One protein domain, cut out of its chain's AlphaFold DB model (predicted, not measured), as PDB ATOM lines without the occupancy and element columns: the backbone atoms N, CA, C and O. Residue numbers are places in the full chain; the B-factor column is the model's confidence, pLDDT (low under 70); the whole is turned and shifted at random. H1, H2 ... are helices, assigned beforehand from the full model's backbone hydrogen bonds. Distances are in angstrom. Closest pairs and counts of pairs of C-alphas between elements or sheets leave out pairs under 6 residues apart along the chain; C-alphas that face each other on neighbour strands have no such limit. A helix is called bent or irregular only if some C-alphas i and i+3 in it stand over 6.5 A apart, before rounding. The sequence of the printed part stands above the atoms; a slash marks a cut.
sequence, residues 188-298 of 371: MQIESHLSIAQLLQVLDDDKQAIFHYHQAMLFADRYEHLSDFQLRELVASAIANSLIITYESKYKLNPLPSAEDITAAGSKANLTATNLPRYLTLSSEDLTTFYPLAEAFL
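Overview. This is residues 188 to 298 of the 371 residues of an uncharacterized protein of Caryophanon latum (UniProt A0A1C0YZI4). Three helices, H1, H2 and H3, form an up-and-down bundle, their centres set in a triangle, and the shorter H5 packs across residues 232 to 240 of H3. The small helix H4 sits away from the bundle's core, near the last residue of H2, and a long stretch without a named element, residues 265 to 286, loops from H4 to H5. The printed part has 111 residues with five named helices, H1 to H5 in order along the chain, and no named strand; its class is all helix. It is compact, with a radius of gyration of the C-alphas of 13.0 A, and rounded, spanning 35 by 31 by 27 A.

Arrangement. H1, residues 190 to 202, touches H2, residues 206 to 218, at a shallow tilt of 16 degrees, opposite ways; their closest C-alphas, of Ala 197 and Ala 209, are 4.1 A apart. These two are a helical hairpin over a tight link of 3 residues. H2 forms a second helical hairpin with H3, residues 228 to 248; they touch at a shallow tilt of 25 degrees, the closest C-alphas being those of Tyr 213 and Ala 238, 5.2 A apart. H1 and H3 only just touch, with 3 pairs of C-alphas within 8 A, the closest those of Leu 194 and Ala 238 at 6.9 A; they run the same way at 23 degrees, a shallow tilt. H4, residues 259 to 264, is close to H2 but not clearly touching, with the closest C-alphas, of Leu 218 and Ile 262, 6.4 A apart; it is apart from H1 and H3. H5, residues 287 to 295, touches H3, the hub, which meets it with residues 232 to 240 alone; the closest C-alphas, of Ala 236 and Ala 294, are 5.0 A apart, and the lines are about perpendicular at 71 degrees, only just past steep. H5 is apart from H1 and H4. In H1, H2, H3 and H4 every O i to N i+4 pair is within hydrogen-bond range; in H5 2 of 5 are, beside 4 of 6 O i to N i+3 pairs.

Along the chain. H1 begins at C-alpha 190, (-15.636, -48.125, -46.468), and is 18.9 A long from first to last C-alpha. H2 measures 18.1 A. H3, the longest helix, measures 29.8 A and ends at C-alpha 248, (-3.938, -30.706, -57.860). H4 has six residues. H5 measures 12.7 A and ends at C-alpha 295, (-6.639, -42.243, -35.642); it is irregular, with C-alphas 289 and 292 7.3 A apart.

Size, cuts and confidence. The two C-alphas farthest apart, of Leu 203 and Thr 274, are 37.4 A apart. The printed part has no cut. The link from H4 to H5, 22 residues, is long. The mean pLDDT of the printed part is 89.2, and residues 272 to 280 are under 70.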
ATOM      1  N   MET A 188     -22.270 -47.522 -45.051       95.94
ATOM      2  CA  MET A 188     -21.023 -47.421 -44.290       95.94
ATOM      3  C   MET A 188     -19.880 -48.239 -44.900       95.94
ATOM      4  O   MET A 188     -18.794 -48.272 -44.328       95.94
ATOM      5  N   GLN A 189     -20.078 -48.877 -46.058       97.38
ATOM      6  CA  GLN A 189     -19.116 -49.804 -46.650       97.38
ATOM      7  C   GLN A 189     -17.837 -49.110 -47.170       97.38
ATOM      8  O   GLN A 189     -17.710 -48.766 -48.353       97.38
ATOM      9  N   ILE A 190     -16.854 -48.938 -46.281       97.81
ATOM     10  CA  ILE A 190     -15.636 -48.125 -46.468       97.81
ATOM     11  C   ILE A 190     -14.847 -48.518 -47.718       97.81
ATOM     12  O   ILE A 190     -14.517 -47.661 -48.538       97.81
ATOM     13  N   GLU A 191     -14.570 -49.805 -47.917       97.69
ATOM     14  CA  GLU A 191     -13.766 -50.295 -49.042       97.69
ATOM     15  C   GLU A 191     -14.403 -49.945 -50.397       97.69
ATOM     16  O   GLU A 191     -13.690 -49.703 -51.377       97.69
ATOM     17  N   SER A 192     -15.739 -49.894 -50.468       98.56
ATOM     18  CA  SER A 192     -16.468 -49.522 -51.685       98.56
ATOM     19  C   SER A 192     -16.429 -48.016 -51.908       98.56
ATOM     20  O   SER A 192     -16.161 -47.595 -53.030       98.56
ATOM     21  N   HIS A 193     -16.586 -47.204 -50.857       98.69
ATOM     22  CA  HIS A 193     -16.378 -45.755 -50.945       98.69
ATOM     23  C   HIS A 193     -14.982 -45.412 -51.474       98.69
ATOM     24  O   HIS A 193     -14.861 -44.641 -52.426       98.69
ATOM     25  N   LEU A 194     -13.932 -46.040 -50.942       98.50
ATOM     26  CA  LEU A 194     -12.560 -45.823 -51.415       98.50
ATOM     27  C   LEU A 194     -12.374 -46.245 -52.871       98.50
ATOM     28  O   LEU A 194     -11.755 -45.529 -53.655       98.50
ATOM     29  N   SER A 195     -12.932 -47.392 -53.255       98.44
ATOM     30  CA  SER A 195     -12.818 -47.886 -54.626       98.44
ATOM     31  C   SER A 195     -13.559 -46.995 -55.626       98.44
ATOM     32  O   SER A 195     -13.034 -46.732 -56.709       98.44
ATOM     33  N   ILE A 196     -14.736 -46.475 -55.263       98.81
ATOM     34  CA  ILE A 196     -15.480 -45.496 -56.067       98.81
ATOM     35  C   ILE A 196     -14.677 -44.197 -56.187       98.81
ATOM     36  O   ILE A 196     -14.494 -43.707 -57.300       98.81
ATOM     37  N   ALA A 197     -14.137 -43.679 -55.080       98.56
ATOM     38  CA  ALA A 197     -13.334 -42.457 -55.077       98.56
ATOM     39  C   ALA A 197     -12.117 -42.560 -56.010       98.56
ATOM     40  O   ALA A 197     -11.876 -41.658 -56.811       98.56
ATOM     41  N   GLN A 198     -11.405 -43.689 -55.984       97.56
ATOM     42  CA  GLN A 198     -10.279 -43.954 -56.887       97.56
ATOM     43  C   GLN A 198     -10.702 -43.992 -58.361       97.56
ATOM     44  O   GLN A 198     -10.009 -43.453 -59.222       97.56
ATOM     45  N   LEU A 199     -11.845 -44.610 -58.683       98.06
ATOM     46  CA  LEU A 199     -12.354 -44.609 -60.056       98.06
ATOM     47  C   LEU A 199     -12.772 -43.201 -60.504       98.06
ATOM     48  O   LEU A 199     -12.579 -42.858 -61.667       98.06
ATOM     49  N   LEU A 200     -13.316 -42.386 -59.600       98.25
ATOM     50  CA  LEU A 200     -13.696 -40.997 -59.870       98.25
ATOM     51  C   LEU A 200     -12.482 -40.077 -60.044       98.25
ATOM     52  O   LEU A 200     -12.529 -39.196 -60.899       98.25
ATOM     53  N   GLN A 201     -11.380 -40.322 -59.329       95.69
ATOM     54  CA  GLN A 201     -10.103 -39.635 -59.568       95.69
ATOM     55  C   GLN A 201      -9.610 -39.846 -61.001       95.69
ATOM     56  O   GLN A 201      -9.268 -38.883 -61.672       95.69
ATOM     57  N   VAL A 202      -9.655 -41.080 -61.518       96.19
ATOM     58  CA  VAL A 202      -9.285 -41.365 -62.923       96.19
ATOM     59  C   VAL A 202     -10.187 -40.621 -63.918       96.19
ATOM     60  O   VAL A 202      -9.800 -40.348 -65.054       96.19
ATOM     61  N   LEU A 203     -11.413 -40.286 -63.512       96.44
ATOM     62  CA  LEU A 203     -12.344 -39.505 -64.321       96.44
ATOM     63  C   LEU A 203     -12.131 -37.990 -64.214       96.44
ATOM     64  O   LEU A 203     -12.748 -37.272 -65.006       96.44
ATOM     65  N   ASP A 204     -11.245 -37.527 -63.330       94.94
ATOM     66  CA  ASP A 204     -11.076 -36.130 -62.906       94.94
ATOM     67  C   ASP A 204     -12.353 -35.539 -62.260       94.94
ATOM     68  O   ASP A 204     -12.619 -34.337 -62.350       94.94
ATOM     69  N   ASP A 205     -13.190 -36.380 -61.632       96.56
ATOM     70  CA  ASP A 205     -14.373 -35.944 -60.870       96.56
ATOM     71  C   ASP A 205     -14.019 -35.737 -59.389       96.56
ATOM     72  O   ASP A 205     -14.498 -36.426 -58.484       96.56
ATOM     73  N   ASP A 206     -13.138 -34.762 -59.156       96.25
ATOM     74  CA  ASP A 206     -12.540 -34.451 -57.853       96.25
ATOM     75  C   ASP A 206     -13.576 -34.232 -56.745       96.25
ATOM     76  O   ASP A 206     -13.369 -34.628 -55.598       96.25
ATOM     77  N   LYS A 207     -14.709 -33.602 -57.082       96.81
ATOM     78  CA  LYS A 207     -15.773 -33.296 -56.118       96.81
ATOM     79  C   LYS A 207     -16.407 -34.571 -55.580       96.81
ATOM     80  O   LYS A 207     -16.567 -34.709 -54.369       96.81
ATOM     81  N   GLN A 208     -16.763 -35.493 -56.473       98.00
ATOM     82  CA  GLN A 208     -17.374 -36.759 -56.081       98.00
ATOM     83  C   GLN A 208     -16.337 -37.696 -55.451       98.00
ATOM     84  O   GLN A 208     -16.644 -38.384 -54.480       98.00
ATOM     85  N   ALA A 209     -15.089 -37.674 -55.926       98.19
ATOM     86  CA  ALA A 209     -14.004 -38.427 -55.303       98.19
ATOM     87  C   ALA A 209     -13.790 -38.011 -53.837       98.19
ATOM     88  O   ALA A 209     -13.797 -38.870 -52.954       98.19
ATOM     89  N   ILE A 210     -13.677 -36.705 -53.557       97.75
ATOM     90  CA  ILE A 210     -13.548 -36.189 -52.184       97.75
ATOM     91  C   ILE A 210     -14.770 -36.537 -51.339       97.75
ATOM     92  O   ILE A 210     -14.599 -36.961 -50.200       97.75
ATOM     93  N   PHE A 211     -15.983 -36.442 -51.892       97.88
ATOM     94  CA  PHE A 211     -17.187 -36.870 -51.180       97.88
ATOM     95  C   PHE A 211     -17.073 -38.326 -50.701       97.88
ATOM     96  O   PHE A 211     -17.272 -38.601 -49.518       97.88
ATOM     97  N   HIS A 212     -16.692 -39.261 -51.576       98.62
ATOM     98  CA  HIS A 212     -16.557 -40.667 -51.191       98.62
ATOM     99  C   HIS A 212     -15.384 -40.917 -50.230       98.62
ATOM    100  O   HIS A 212     -15.531 -41.726 -49.313       98.62
ATOM    101  N   TYR A 213     -14.262 -40.204 -50.368       98.56
ATOM    102  CA  TYR A 213     -13.192 -40.263 -49.368       98.56
ATOM    103  C   TYR A 213     -13.657 -39.760 -47.998       98.56
ATOM    104  O   TYR A 213     -13.335 -40.377 -46.986       98.56
ATOM    105  N   HIS A 214     -14.459 -38.694 -47.947       98.06
ATOM    106  CA  HIS A 214     -15.044 -38.192 -46.703       98.06
ATOM    107  C   HIS A 214     -15.977 -39.215 -46.060       98.06
ATOM    108  O   HIS A 214     -15.857 -39.447 -44.863       98.06
ATOM    109  N   GLN A 215     -16.841 -39.885 -46.830       98.25
ATOM    110  CA  GLN A 215     -17.691 -40.959 -46.293       98.25
ATOM    111  C   GLN A 215     -16.852 -42.078 -45.648       98.25
ATOM    112  O   GLN A 215     -17.136 -42.495 -44.527       98.25
ATOM    113  N   ALA A 216     -15.764 -42.504 -46.302       97.62
ATOM    114  CA  ALA A 216     -14.848 -43.503 -45.746       97.62
ATOM    115  C   ALA A 216     -14.214 -43.058 -44.412       97.62
ATOM    116  O   ALA A 216     -14.061 -43.875 -43.508       97.62
ATOM    117  N   MET A 217     -13.871 -41.772 -44.267       96.81
ATOM    118  CA  MET A 217     -13.368 -41.216 -43.003       96.81
ATOM    119  C   MET A 217     -14.460 -41.169 -41.927       96.81
ATOM    120  O   MET A 217     -14.226 -41.551 -40.786       96.81
ATOM    121  N   LEU A 218     -15.658 -40.704 -42.287       96.12
ATOM    122  CA  LEU A 218     -16.755 -40.446 -41.354       96.12
ATOM    123  C   LEU A 218     -17.342 -41.717 -40.734       96.12
ATOM    124  O   LEU A 218     -17.841 -41.657 -39.612       96.12
ATOM    125  N   PHE A 219     -17.285 -42.847 -41.441       95.44
ATOM    126  CA  PHE A 219     -17.855 -44.117 -40.980       95.44
ATOM    127  C   PHE A 219     -16.851 -45.050 -40.291       95.44
ATOM    128  O   PHE A 219     -17.242 -46.089 -39.759       95.44
ATOM    129  N   ALA A 220     -15.568 -44.681 -40.254       94.12
ATOM    130  CA  ALA A 220     -14.493 -45.530 -39.743       94.12
ATOM    131  C   ALA A 220     -14.664 -45.960 -38.278       94.12
ATOM    132  O   ALA A 220     -14.343 -47.095 -37.933       94.12
ATOM    133  N   ASP A 221     -15.214 -45.104 -37.419       91.44
ATOM    134  CA  ASP A 221     -15.427 -45.394 -35.996       91.44
ATOM    135  C   ASP A 221     -16.507 -46.454 -35.728       91.44
ATOM    136  O   ASP A 221     -16.534 -47.048 -34.644       91.44
ATOM    137  N   ARG A 222     -17.392 -46.692 -36.699       92.19
ATOM    138  CA  ARG A 222     -18.527 -47.623 -36.595       92.19
ATOM    139  C   ARG A 222     -18.443 -48.809 -37.539       92.19
ATOM    140  O   ARG A 222     -19.270 -49.704 -37.441       92.19
ATOM    141  N   TYR A 223     -17.464 -48.837 -38.428       92.69
ATOM    142  CA  TYR A 223     -17.301 -49.951 -39.342       92.69
ATOM    143  C   TYR A 223     -16.714 -51.166 -38.603       92.69
ATOM    144  O   TYR A 223     -15.702 -51.063 -37.900       92.69
ATOM    145  N   GLU A 224     -17.396 -52.309 -38.701       89.69
ATOM    146  CA  GLU A 224     -17.112 -53.511 -37.895       89.69
ATOM    147  C   GLU A 224     -16.435 -54.635 -38.689       89.69
ATOM    148  O   GLU A 224     -15.957 -55.609 -38.110       89.69
ATOM    149  N   HIS A 225     -16.358 -54.515 -40.016       89.50
ATOM    150  CA  HIS A 225     -15.833 -55.580 -40.877       89.50
ATOM    151  C   HIS A 225     -14.303 -55.609 -40.979       89.50
ATOM    152  O   HIS A 225     -13.740 -56.562 -41.521       89.50
ATOM    153  N   LEU A 226     -13.621 -54.589 -40.453       90.31
ATOM    154  CA  LEU A 226     -12.171 -54.454 -40.495       90.31
ATOM    155  C   LEU A 226     -11.591 -54.193 -39.108       90.31
ATOM    156  O   LEU A 226     -12.207 -53.548 -38.262       90.31
ATOM    157  N   SER A 227     -10.362 -54.666 -38.898       89.31
ATOM    158  CA  SER A 227      -9.594 -54.323 -37.700       89.31
ATOM    159  C   SER A 227      -9.197 -52.846 -37.693       89.31
ATOM    160  O   SER A 227      -9.020 -52.243 -38.751       89.31
ATOM    161  N   ASP A 228      -8.938 -52.280 -36.512       84.81
ATOM    162  CA  ASP A 228      -8.474 -50.888 -36.386       84.81
ATOM    163  C   ASP A 228      -7.182 -50.622 -37.158       84.81
ATOM    164  O   ASP A 228      -6.978 -49.530 -37.680       84.81
ATOM    165  N   PHE A 229      -6.307 -51.629 -37.251       87.94
ATOM    166  CA  PHE A 229      -5.103 -51.535 -38.064       87.94
ATOM    167  C   PHE A 229      -5.465 -51.299 -39.535       87.94
ATOM    168  O   PHE A 229      -5.006 -50.327 -40.125       87.94
ATOM    169  N   GLN A 230      -6.333 -52.139 -40.103       92.31
ATOM    170  CA  GLN A 230      -6.775 -52.009 -41.494       92.31
ATOM    171  C   GLN A 230      -7.551 -50.709 -41.718       92.31
ATOM    172  O   GLN A 230      -7.304 -50.015 -42.700       92.31
ATOM    173  N   LEU A 231      -8.438 -50.348 -40.791       94.12
ATOM    174  CA  LEU A 231      -9.174 -49.087 -40.825       94.12
ATOM    175  C   LEU A 231      -8.233 -47.885 -40.841       94.12
ATOM    176  O   LEU A 231      -8.406 -46.992 -41.664       94.12
ATOM    177  N   ARG A 232      -7.200 -47.876 -39.996       92.88
ATOM    178  CA  ARG A 232      -6.212 -46.796 -39.976       92.88
ATOM    179  C   ARG A 232      -5.475 -46.675 -41.306       92.88
ATOM    180  O   ARG A 232      -5.328 -45.555 -41.784       92.88
ATOM    181  N   GLU A 233      -5.046 -47.787 -41.909       93.75
ATOM    182  CA  GLU A 233      -4.403 -47.767 -43.233       93.75
ATOM    183  C   GLU A 233      -5.330 -47.163 -44.294       93.75
ATOM    184  O   GLU A 233      -4.936 -46.280 -45.057       93.75
ATOM    185  N   LEU A 234      -6.583 -47.616 -44.323       96.06
ATOM    186  CA  LEU A 234      -7.567 -47.183 -45.308       96.06
ATOM    187  C   LEU A 234      -7.954 -45.711 -45.136       96.06
ATOM    188  O   LEU A 234      -7.990 -44.971 -46.119       96.06
ATOM    189  N   VAL A 235      -8.184 -45.257 -43.904       96.19
ATOM    190  CA  VAL A 235      -8.495 -43.850 -43.604       96.19
ATOM    191  C   VAL A 235      -7.285 -42.958 -43.880       96.19
ATOM    192  O   VAL A 235      -7.439 -41.895 -44.476       96.19
ATOM    193  N   ALA A 236      -6.070 -43.389 -43.532       94.62
ATOM    194  CA  ALA A 236      -4.853 -42.665 -43.890       94.62
ATOM    195  C   ALA A 236      -4.722 -42.521 -45.412       94.62
ATOM    196  O   ALA A 236      -4.410 -41.435 -45.901       94.62
ATOM    197  N   SER A 237      -5.033 -43.582 -46.165       96.00
ATOM    198  CA  SER A 237      -5.047 -43.551 -47.632       96.00
ATOM    199  C   SER A 237      -6.109 -42.594 -48.164       96.00
ATOM    200  O   SER A 237      -5.828 -41.819 -49.077       96.00
ATOM    201  N   ALA A 238      -7.299 -42.575 -47.564       97.56
ATOM    202  CA  ALA A 238      -8.361 -41.637 -47.914       97.56
ATOM    203  C   ALA A 238      -7.918 -40.179 -47.729       97.56
ATOM    204  O   ALA A 238      -8.140 -39.343 -48.607       97.56
ATOM    205  N   ILE A 239      -7.270 -39.876 -46.599       95.56
ATOM    206  CA  ILE A 239      -6.797 -38.526 -46.267       95.56
ATOM    207  C   ILE A 239      -5.683 -38.110 -47.225       95.56
ATOM    208  O   ILE A 239      -5.740 -37.015 -47.781       95.56
ATOM    209  N   ALA A 240      -4.703 -38.985 -47.460       94.88
ATOM    210  CA  ALA A 240      -3.605 -38.722 -48.382       94.88
ATOM    211  C   ALA A 240      -4.123 -38.417 -49.796       94.88
ATOM    212  O   ALA A 240      -3.764 -37.397 -50.380       94.88
ATOM    213  N   ASN A 241      -5.036 -39.244 -50.314       95.50
ATOM    214  CA  ASN A 241      -5.631 -39.039 -51.633       95.50
ATOM    215  C   ASN A 241      -6.495 -37.771 -51.708       95.50
ATOM    216  O   ASN A 241      -6.421 -37.042 -52.695       95.50
ATOM    217  N   SER A 242      -7.270 -37.459 -50.666       95.62
ATOM    218  CA  SER A 242      -8.062 -36.217 -50.605       95.62
ATOM    219  C   SER A 242      -7.179 -34.969 -50.576       95.62
ATOM    220  O   SER A 242      -7.522 -33.939 -51.165       95.62
ATOM    221  N   LEU A 243      -6.023 -35.058 -49.912       92.94
ATOM    222  CA  LEU A 243      -5.024 -33.997 -49.878       92.94
ATOM    223  C   LEU A 243      -4.390 -33.784 -51.254       92.94
ATOM    224  O   LEU A 243      -4.336 -32.644 -51.707       92.94
ATOM    225  N   ILE A 244      -3.985 -34.863 -51.930       91.69
ATOM    226  CA  ILE A 244      -3.446 -34.810 -53.298       91.69
ATOM    227  C   ILE A 244      -4.458 -34.146 -54.237       91.69
ATOM    228  O   ILE A 244      -4.120 -33.144 -54.863       91.69
ATOM    229  N   ILE A 245      -5.719 -34.607 -54.240       93.44
ATOM    230  CA  ILE A 245      -6.780 -33.985 -55.049       93.44
ATOM    231  C   ILE A 245      -6.884 -32.496 -54.736       93.44
ATOM    232  O   ILE A 245      -6.949 -31.683 -55.645       93.44
ATOM    233  N   THR A 246      -6.904 -32.107 -53.461       91.19
ATOM    234  CA  THR A 246      -7.066 -30.691 -53.103       91.19
ATOM    235  C   THR A 246      -5.916 -29.820 -53.620       91.19
ATOM    236  O   THR A 246      -6.145 -28.668 -53.985       91.19
ATOM    237  N   TYR A 247      -4.690 -30.347 -53.654       89.50
ATOM    238  CA  TYR A 247      -3.535 -29.627 -54.192       89.50
ATOM    239  C   TYR A 247      -3.528 -29.549 -55.720       89.50
ATOM    240  O   TYR A 247      -3.106 -28.534 -56.271       89.50
ATOM    241  N   GLU A 248      -3.970 -30.606 -56.396       90.06
ATOM    242  CA  GLU A 248      -3.938 -30.706 -57.860       90.06
ATOM    243  C   GLU A 248      -5.186 -30.110 -58.526       90.06
ATOM    244  O   GLU A 248      -5.138 -29.649 -59.672       90.06
ATOM    245  N   SER A 249      -6.307 -30.089 -57.809       89.00
ATOM    246  CA  SER A 249      -7.585 -29.638 -58.334       89.00
ATOM    247  C   SER A 249      -7.607 -28.133 -58.571       89.00
ATOM    248  O   SER A 249      -7.086 -27.319 -57.809       89.00
ATOM    249  N   LYS A 250      -8.332 -27.730 -59.617       86.44
ATOM    250  CA  LYS A 250      -8.650 -26.316 -59.879       86.44
ATOM    251  C   LYS A 250      -9.685 -25.765 -58.899       86.44
ATOM    252  O   LYS A 250      -9.907 -24.554 -58.848       86.44
ATOM    253  N   TYR A 251     -10.375 -26.647 -58.180       86.38
ATOM    254  CA  TYR A 251     -11.388 -26.281 -57.207       86.38
ATOM    255  C   TYR A 251     -10.765 -26.151 -55.820       86.38
ATOM    256  O   TYR A 251      -9.929 -26.951 -55.415       86.38
ATOM    257  N   LYS A 252     -11.239 -25.173 -55.045       88.81
ATOM    258  CA  LYS A 252     -10.890 -25.058 -53.630       88.81
ATOM    259  C   LYS A 252     -11.706 -26.070 -52.821       88.81
ATOM    260  O   LYS A 252     -12.771 -25.732 -52.305       88.81
ATOM    261  N   LEU A 253     -11.240 -27.314 -52.791       91.31
ATOM    262  CA  LEU A 253     -11.861 -28.413 -52.047       91.31
ATOM    263  C   LEU A 253     -11.241 -28.529 -50.649       91.31
ATOM    264  O   LEU A 253     -10.183 -27.962 -50.381       91.31
ATOM    265  N   ASN A 254     -11.933 -29.206 -49.734       91.56
ATOM    266  CA  ASN A 254     -11.427 -29.464 -48.388       91.56
ATOM    267  C   ASN A 254     -10.960 -30.925 -48.308       91.56
ATOM    268  O   ASN A 254     -11.770 -31.817 -48.580       91.56
ATOM    269  N   PRO A 255      -9.698 -31.202 -47.935       91.12
ATOM    270  CA  PRO A 255      -9.201 -32.572 -47.880       91.12
ATOM    271  C   PRO A 255      -9.827 -33.377 -46.739       91.12
ATOM    272  O   PRO A 255      -9.780 -34.603 -46.773       91.12
ATOM    273  N   LEU A 256     -10.421 -32.710 -45.746       93.81
ATOM    274  CA  LEU A 256     -11.081 -33.340 -44.606       93.81
ATOM    275  C   LEU A 256     -12.568 -32.947 -44.540       93.81
ATOM    276  O   LEU A 256     -12.915 -31.833 -44.949       93.81
ATOM    277  N   PRO A 257     -13.433 -33.819 -43.990       93.88
ATOM    278  CA  PRO A 257     -14.811 -33.472 -43.663       93.88
ATOM    279  C   PRO A 257     -14.878 -32.261 -42.728       93.88
ATOM    280  O   PRO A 257     -14.017 -32.072 -41.861       93.88
ATOM    281  N   SER A 258     -15.909 -31.435 -42.882       91.12
ATOM    282  CA  SER A 258     -16.169 -30.322 -41.971       91.12
ATOM    283  C   SER A 258     -16.750 -30.802 -40.634       91.12
ATOM    284  O   SER A 258     -17.213 -31.933 -40.496       91.12
ATOM    285  N   ALA A 259     -16.770 -29.923 -39.627       88.12
ATOM    286  CA  ALA A 259     -17.429 -30.221 -38.351       88.12
ATOM    287  C   ALA A 259     -18.941 -30.483 -38.512       88.12
ATOM    288  O   ALA A 259     -19.518 -31.270 -37.759       88.12
ATOM    289  N   GLU A 260     -19.574 -29.846 -39.504       89.62
ATOM    290  CA  GLU A 260     -20.972 -30.093 -39.858       89.62
ATOM    291  C   GLU A 260     -21.144 -31.503 -40.431       89.62
ATOM    292  O   GLU A 260     -22.012 -32.231 -39.961       89.62
ATOM    293  N   ASP A 261     -20.259 -31.933 -41.338       91.88
ATOM    294  CA  ASP A 261     -20.280 -33.288 -41.910       91.88
ATOM    295  C   ASP A 261     -20.087 -34.365 -40.832       91.88
ATOM    296  O   ASP A 261     -20.811 -35.360 -40.807       91.88
ATOM    297  N   ILE A 262     -19.149 -34.147 -39.899       90.44
ATOM    298  CA  ILE A 262     -18.904 -35.037 -38.750       90.44
ATOM    299  C   ILE A 262     -20.172 -35.184 -37.907       90.44
ATOM    300  O   ILE A 262     -20.580 -36.304 -37.590       90.44
ATOM    301  N   THR A 263     -20.816 -34.060 -37.590       89.56
ATOM    302  CA  THR A 263     -22.041 -34.033 -36.784       89.56
ATOM    303  C   THR A 263     -23.206 -34.697 -37.521       89.56
ATOM    304  O   THR A 263     -23.900 -35.531 -36.944       89.56
ATOM    305  N   ALA A 264     -23.400 -34.378 -38.801       92.25
ATOM    306  CA  ALA A 264     -24.478 -34.911 -39.632       92.25
ATOM    307  C   ALA A 264     -24.347 -36.425 -39.856       92.25
ATOM    308  O   ALA A 264     -25.342 -37.145 -39.819       92.25
ATOM    309  N   ALA A 265     -23.121 -36.924 -40.022       90.12
ATOM    310  CA  ALA A 265     -22.840 -38.353 -40.122       90.12
ATOM    311  C   ALA A 265     -22.878 -39.073 -38.761       90.12
ATOM    312  O   ALA A 265     -22.680 -40.290 -38.711       90.12
ATOM    313  N   GLY A 266     -23.067 -38.350 -37.649       89.75
ATOM    314  CA  GLY A 266     -22.990 -38.884 -36.287       89.75
ATOM    315  C   GLY A 266     -21.622 -39.478 -35.937       89.75
ATOM    316  O   GLY A 266     -21.545 -40.349 -35.073       89.75
ATOM    317  N   SER A 267     -20.563 -39.105 -36.660       88.25
ATOM    318  CA  SER A 267     -19.206 -39.631 -36.478       88.25
ATOM    319  C   SER A 267     -18.623 -39.165 -35.147       88.25
ATOM    320  O   SER A 267     -18.767 -38.000 -34.773       88.25
ATOM    321  N   LYS A 268     -17.924 -40.053 -34.433       86.62
ATOM    322  CA  LYS A 268     -17.182 -39.694 -33.211       86.62
ATOM    323  C   LYS A 268     -15.821 -39.054 -33.507       86.62
ATOM    324  O   LYS A 268     -15.034 -38.866 -32.578       86.62
ATOM    325  N   ALA A 269     -15.535 -38.746 -34.775       85.94
ATOM    326  CA  ALA A 269     -14.277 -38.149 -35.189       85.94
ATOM    327  C   ALA A 269     -13.985 -36.869 -34.401       85.94
ATOM    328  O   ALA A 269     -14.823 -35.969 -34.297       85.94
ATOM    329  N   ASN A 270     -12.775 -36.772 -33.858       77.75
ATOM    330  CA  ASN A 270     -12.383 -35.643 -33.033       77.75
ATOM    331  C   ASN A 270     -11.115 -34.980 -33.559       77.75
ATOM    332  O   ASN A 270     -10.013 -35.183 -33.060       77.75
ATOM    333  N   LEU A 271     -11.302 -34.122 -34.559       73.62
ATOM    334  CA  LEU A 271     -10.220 -33.334 -35.152       73.62
ATOM    335  C   LEU A 271      -9.676 -32.248 -34.207       73.62
ATOM    336  O   LEU A 271      -8.616 -31.681 -34.466       73.62
ATOM    337  N   THR A 272     -10.394 -31.948 -33.118       64.31
ATOM    338  CA  THR A 272     -10.034 -30.897 -32.152       64.31
ATOM    339  C   THR A 272      -9.405 -31.411 -30.857       64.31
ATOM    340  O   THR A 272      -8.684 -30.661 -30.197       64.31
ATOM    341  N   ALA A 273      -9.645 -32.666 -30.471       52.28
ATOM    342  CA  ALA A 273      -9.193 -33.195 -29.191       52.28
ATOM    343  C   ALA A 273      -7.866 -33.950 -29.311       52.28
ATOM    344  O   ALA A 273      -7.778 -35.054 -29.837       52.28
ATOM    345  N   THR A 274      -6.852 -33.334 -28.700       45.53
ATOM    346  CA  THR A 274      -5.811 -33.984 -27.885       45.53
ATOM    347  C   THR A 274      -5.080 -35.171 -28.513       45.53
ATOM    348  O   THR A 274      -5.387 -36.318 -28.211       45.53
ATOM    349  N   ASN A 275      -4.065 -34.853 -29.329       50.62
ATOM    350  CA  ASN A 275      -2.779 -35.563 -29.536       50.62
ATOM    351  C   ASN A 275      -2.245 -35.413 -30.966       50.62
ATOM    352  O   ASN A 275      -1.124 -35.846 -31.238       50.62
ATOM    353  N   LEU A 276      -2.986 -34.758 -31.867       57.91
ATOM    354  CA  LEU A 276      -2.417 -34.327 -33.140       57.91
ATOM    355  C   LEU A 276      -1.246 -33.371 -32.854       57.91
ATOM    356  O   LEU A 276      -1.431 -32.366 -32.157       57.91
ATOM    357  N   PRO A 277      -0.029 -33.682 -33.333       56.81
ATOM    358  CA  PRO A 277       1.107 -32.790 -33.207       56.81
ATOM    359  C   PRO A 277       0.740 -31.395 -33.706       56.81
ATOM    360  O   PRO A 277       0.080 -31.245 -34.732       56.81
ATOM    361  N   ARG A 278       1.236 -30.364 -33.016       60.41
ATOM    362  CA  ARG A 278       1.044 -28.958 -33.414       60.41
ATOM    363  C   ARG A 278       1.523 -28.680 -34.848       60.41
ATOM    364  O   ARG A 278       1.118 -27.690 -35.444       60.41
ATOM    365  N   TYR A 279       2.389 -29.554 -35.367       62.03
ATOM    366  CA  TYR A 279       2.819 -29.608 -36.754       62.03
ATOM    367  C   TYR A 279       2.887 -31.069 -37.213       62.03
ATOM    368  O   TYR A 279       3.613 -31.867 -36.620       62.03
ATOM    369  N   LEU A 280       2.142 -31.413 -38.261       68.12
ATOM    370  CA  LEU A 280       2.229 -32.707 -38.932       68.12
ATOM    371  C   LEU A 280       3.082 -32.555 -40.189       68.12
ATOM    372  O   LEU A 280       2.740 -31.781 -41.081       68.12
ATOM    373  N   THR A 281       4.175 -33.309 -40.270       74.94
ATOM    374  CA  THR A 281       4.922 -33.460 -41.520       74.94
ATOM    375  C   THR A 281       4.251 -34.555 -42.330       74.94
ATOM    376  O   THR A 281       4.487 -35.732 -42.074       74.94
ATOM    377  N   LEU A 282       3.378 -34.167 -43.255       81.44
ATOM    378  CA  LEU A 282       2.671 -35.092 -44.137       81.44
ATOM    379  C   LEU A 282       3.502 -35.340 -45.395       81.44
ATOM    380  O   LEU A 282       4.011 -34.396 -45.997       81.44
ATOM    381  N   SER A 283       3.627 -36.605 -45.785       82.19
ATOM    382  CA  SER A 283       4.297 -37.012 -47.017       82.19
ATOM    383  C   SER A 283       3.409 -37.982 -47.774       82.19
ATOM    384  O   SER A 283       3.078 -39.041 -47.248       82.19
ATOM    385  N   SER A 284       3.060 -37.656 -49.018       76.44
ATOM    386  CA  SER A 284       2.316 -38.563 -49.902       76.44
ATOM    387  C   SER A 284       3.062 -39.875 -50.180       76.44
ATOM    388  O   SER A 284       2.428 -40.866 -50.525       76.44
ATOM    389  N   GLU A 285       4.384 -39.902 -49.989       78.12
ATOM    390  CA  GLU A 285       5.226 -41.092 -50.159       78.12
ATOM    391  C   GLU A 285       5.252 -41.998 -48.919       78.12
ATOM    392  O   GLU A 285       5.624 -43.167 -49.012       78.12
ATOM    393  N   ASP A 286       4.869 -41.475 -47.750       84.19
ATOM    394  CA  ASP A 286       4.863 -42.211 -46.488       84.19
ATOM    395  C   ASP A 286       3.504 -42.093 -45.800       84.19
ATOM    396  O   ASP A 286       3.212 -41.144 -45.062       84.19
ATOM    397  N   LEU A 287       2.681 -43.122 -46.004       85.88
ATOM    398  CA  LEU A 287       1.333 -43.201 -45.459       85.88
ATOM    399  C   LEU A 287       1.297 -43.118 -43.924       85.88
ATOM    400  O   LEU A 287       0.321 -42.628 -43.351       85.88
ATOM    401  N   THR A 288       2.375 -43.524 -43.246       85.81
ATOM    402  CA  THR A 288       2.452 -43.512 -41.779       85.81
ATOM    403  C   THR A 288       2.423 -42.097 -41.201       85.81
ATOM    404  O   THR A 288       2.044 -41.900 -40.041       85.81
ATOM    405  N   THR A 289       2.763 -41.092 -42.014       88.06
ATOM    406  CA  THR A 289       2.674 -39.675 -41.640       88.06
ATOM    407  C   THR A 289       1.232 -39.217 -41.413       88.06
ATOM    408  O   THR A 289       0.997 -38.320 -40.602       88.06
ATOM    409  N   PHE A 290       0.259 -39.880 -42.046       90.12
ATOM    410  CA  PHE A 290      -1.171 -39.591 -41.920       90.12
ATOM    411  C   PHE A 290      -1.853 -40.345 -40.774       90.12
ATOM    412  O   PHE A 290      -2.975 -39.998 -40.409       90.12
ATOM    413  N   TYR A 291      -1.198 -41.339 -40.163       88.94
ATOM    414  CA  TYR A 291      -1.800 -42.147 -39.094       88.94
ATOM    415  C   TYR A 291      -2.359 -41.338 -37.922       88.94
ATOM    416  O   TYR A 291      -3.462 -41.667 -37.499       88.94
ATOM    417  N   PRO A 292      -1.702 -40.272 -37.420       86.25
ATOM    418  CA  PRO A 292      -2.291 -39.475 -36.348       86.25
ATOM    419  C   PRO A 292      -3.647 -38.868 -36.737       86.25
ATOM    420  O   PRO A 292      -4.556 -38.837 -35.916       86.25
ATOM    421  N   LEU A 293      -3.800 -38.413 -37.990       88.56
ATOM    422  CA  LEU A 293      -5.077 -37.896 -38.493       88.56
ATOM    423  C   LEU A 293      -6.093 -39.015 -38.675       88.56
ATOM    424  O   LEU A 293      -7.243 -38.846 -38.293       88.56
ATOM    425  N   ALA A 294      -5.674 -40.156 -39.219       91.50
ATOM    426  CA  ALA A 294      -6.551 -41.306 -39.382       91.50
ATOM    427  C   ALA A 294      -7.102 -41.794 -38.035       91.50
ATOM    428  O   ALA A 294      -8.297 -42.030 -37.912       91.50
ATOM    429  N   GLU A 295      -6.256 -41.861 -37.005       88.88
ATOM    430  CA  GLU A 295      -6.639 -42.243 -35.642       88.88
ATOM    431  C   GLU A 295      -7.667 -41.284 -35.024       88.88
ATOM    432  O   GLU A 295      -8.480 -41.724 -34.219       88.88
ATOM    433  N   ALA A 296      -7.709 -40.012 -35.438       89.62
ATOM    434  CA  ALA A 296      -8.729 -39.061 -34.987       89.62
ATOM    435  C   ALA A 296     -10.141 -39.374 -35.519       89.62
ATOM    436  O   ALA A 296     -11.117 -38.891 -34.947       89.62
ATOM    437  N   PHE A 297     -10.257 -40.171 -36.588       91.44
ATOM    438  CA  PHE A 297     -11.527 -40.693 -37.110       91.44
ATOM    439  C   PHE A 297     -11.886 -42.071 -36.538       91.44
ATOM    440  O   PHE A 297     -12.973 -42.577 -36.805       91.44
ATOM    441  N   LEU A 298     -10.996 -42.685 -35.754       88.75
ATOM    442  CA  LEU A 298     -11.240 -43.965 -35.093       88.75
ATOM    443  C   LEU A 298     -11.706 -43.736 -33.648       88.75
ATOM    444  O   LEU A 298     -11.416 -42.716 -33.024       88.75
TER     445      LEU A 298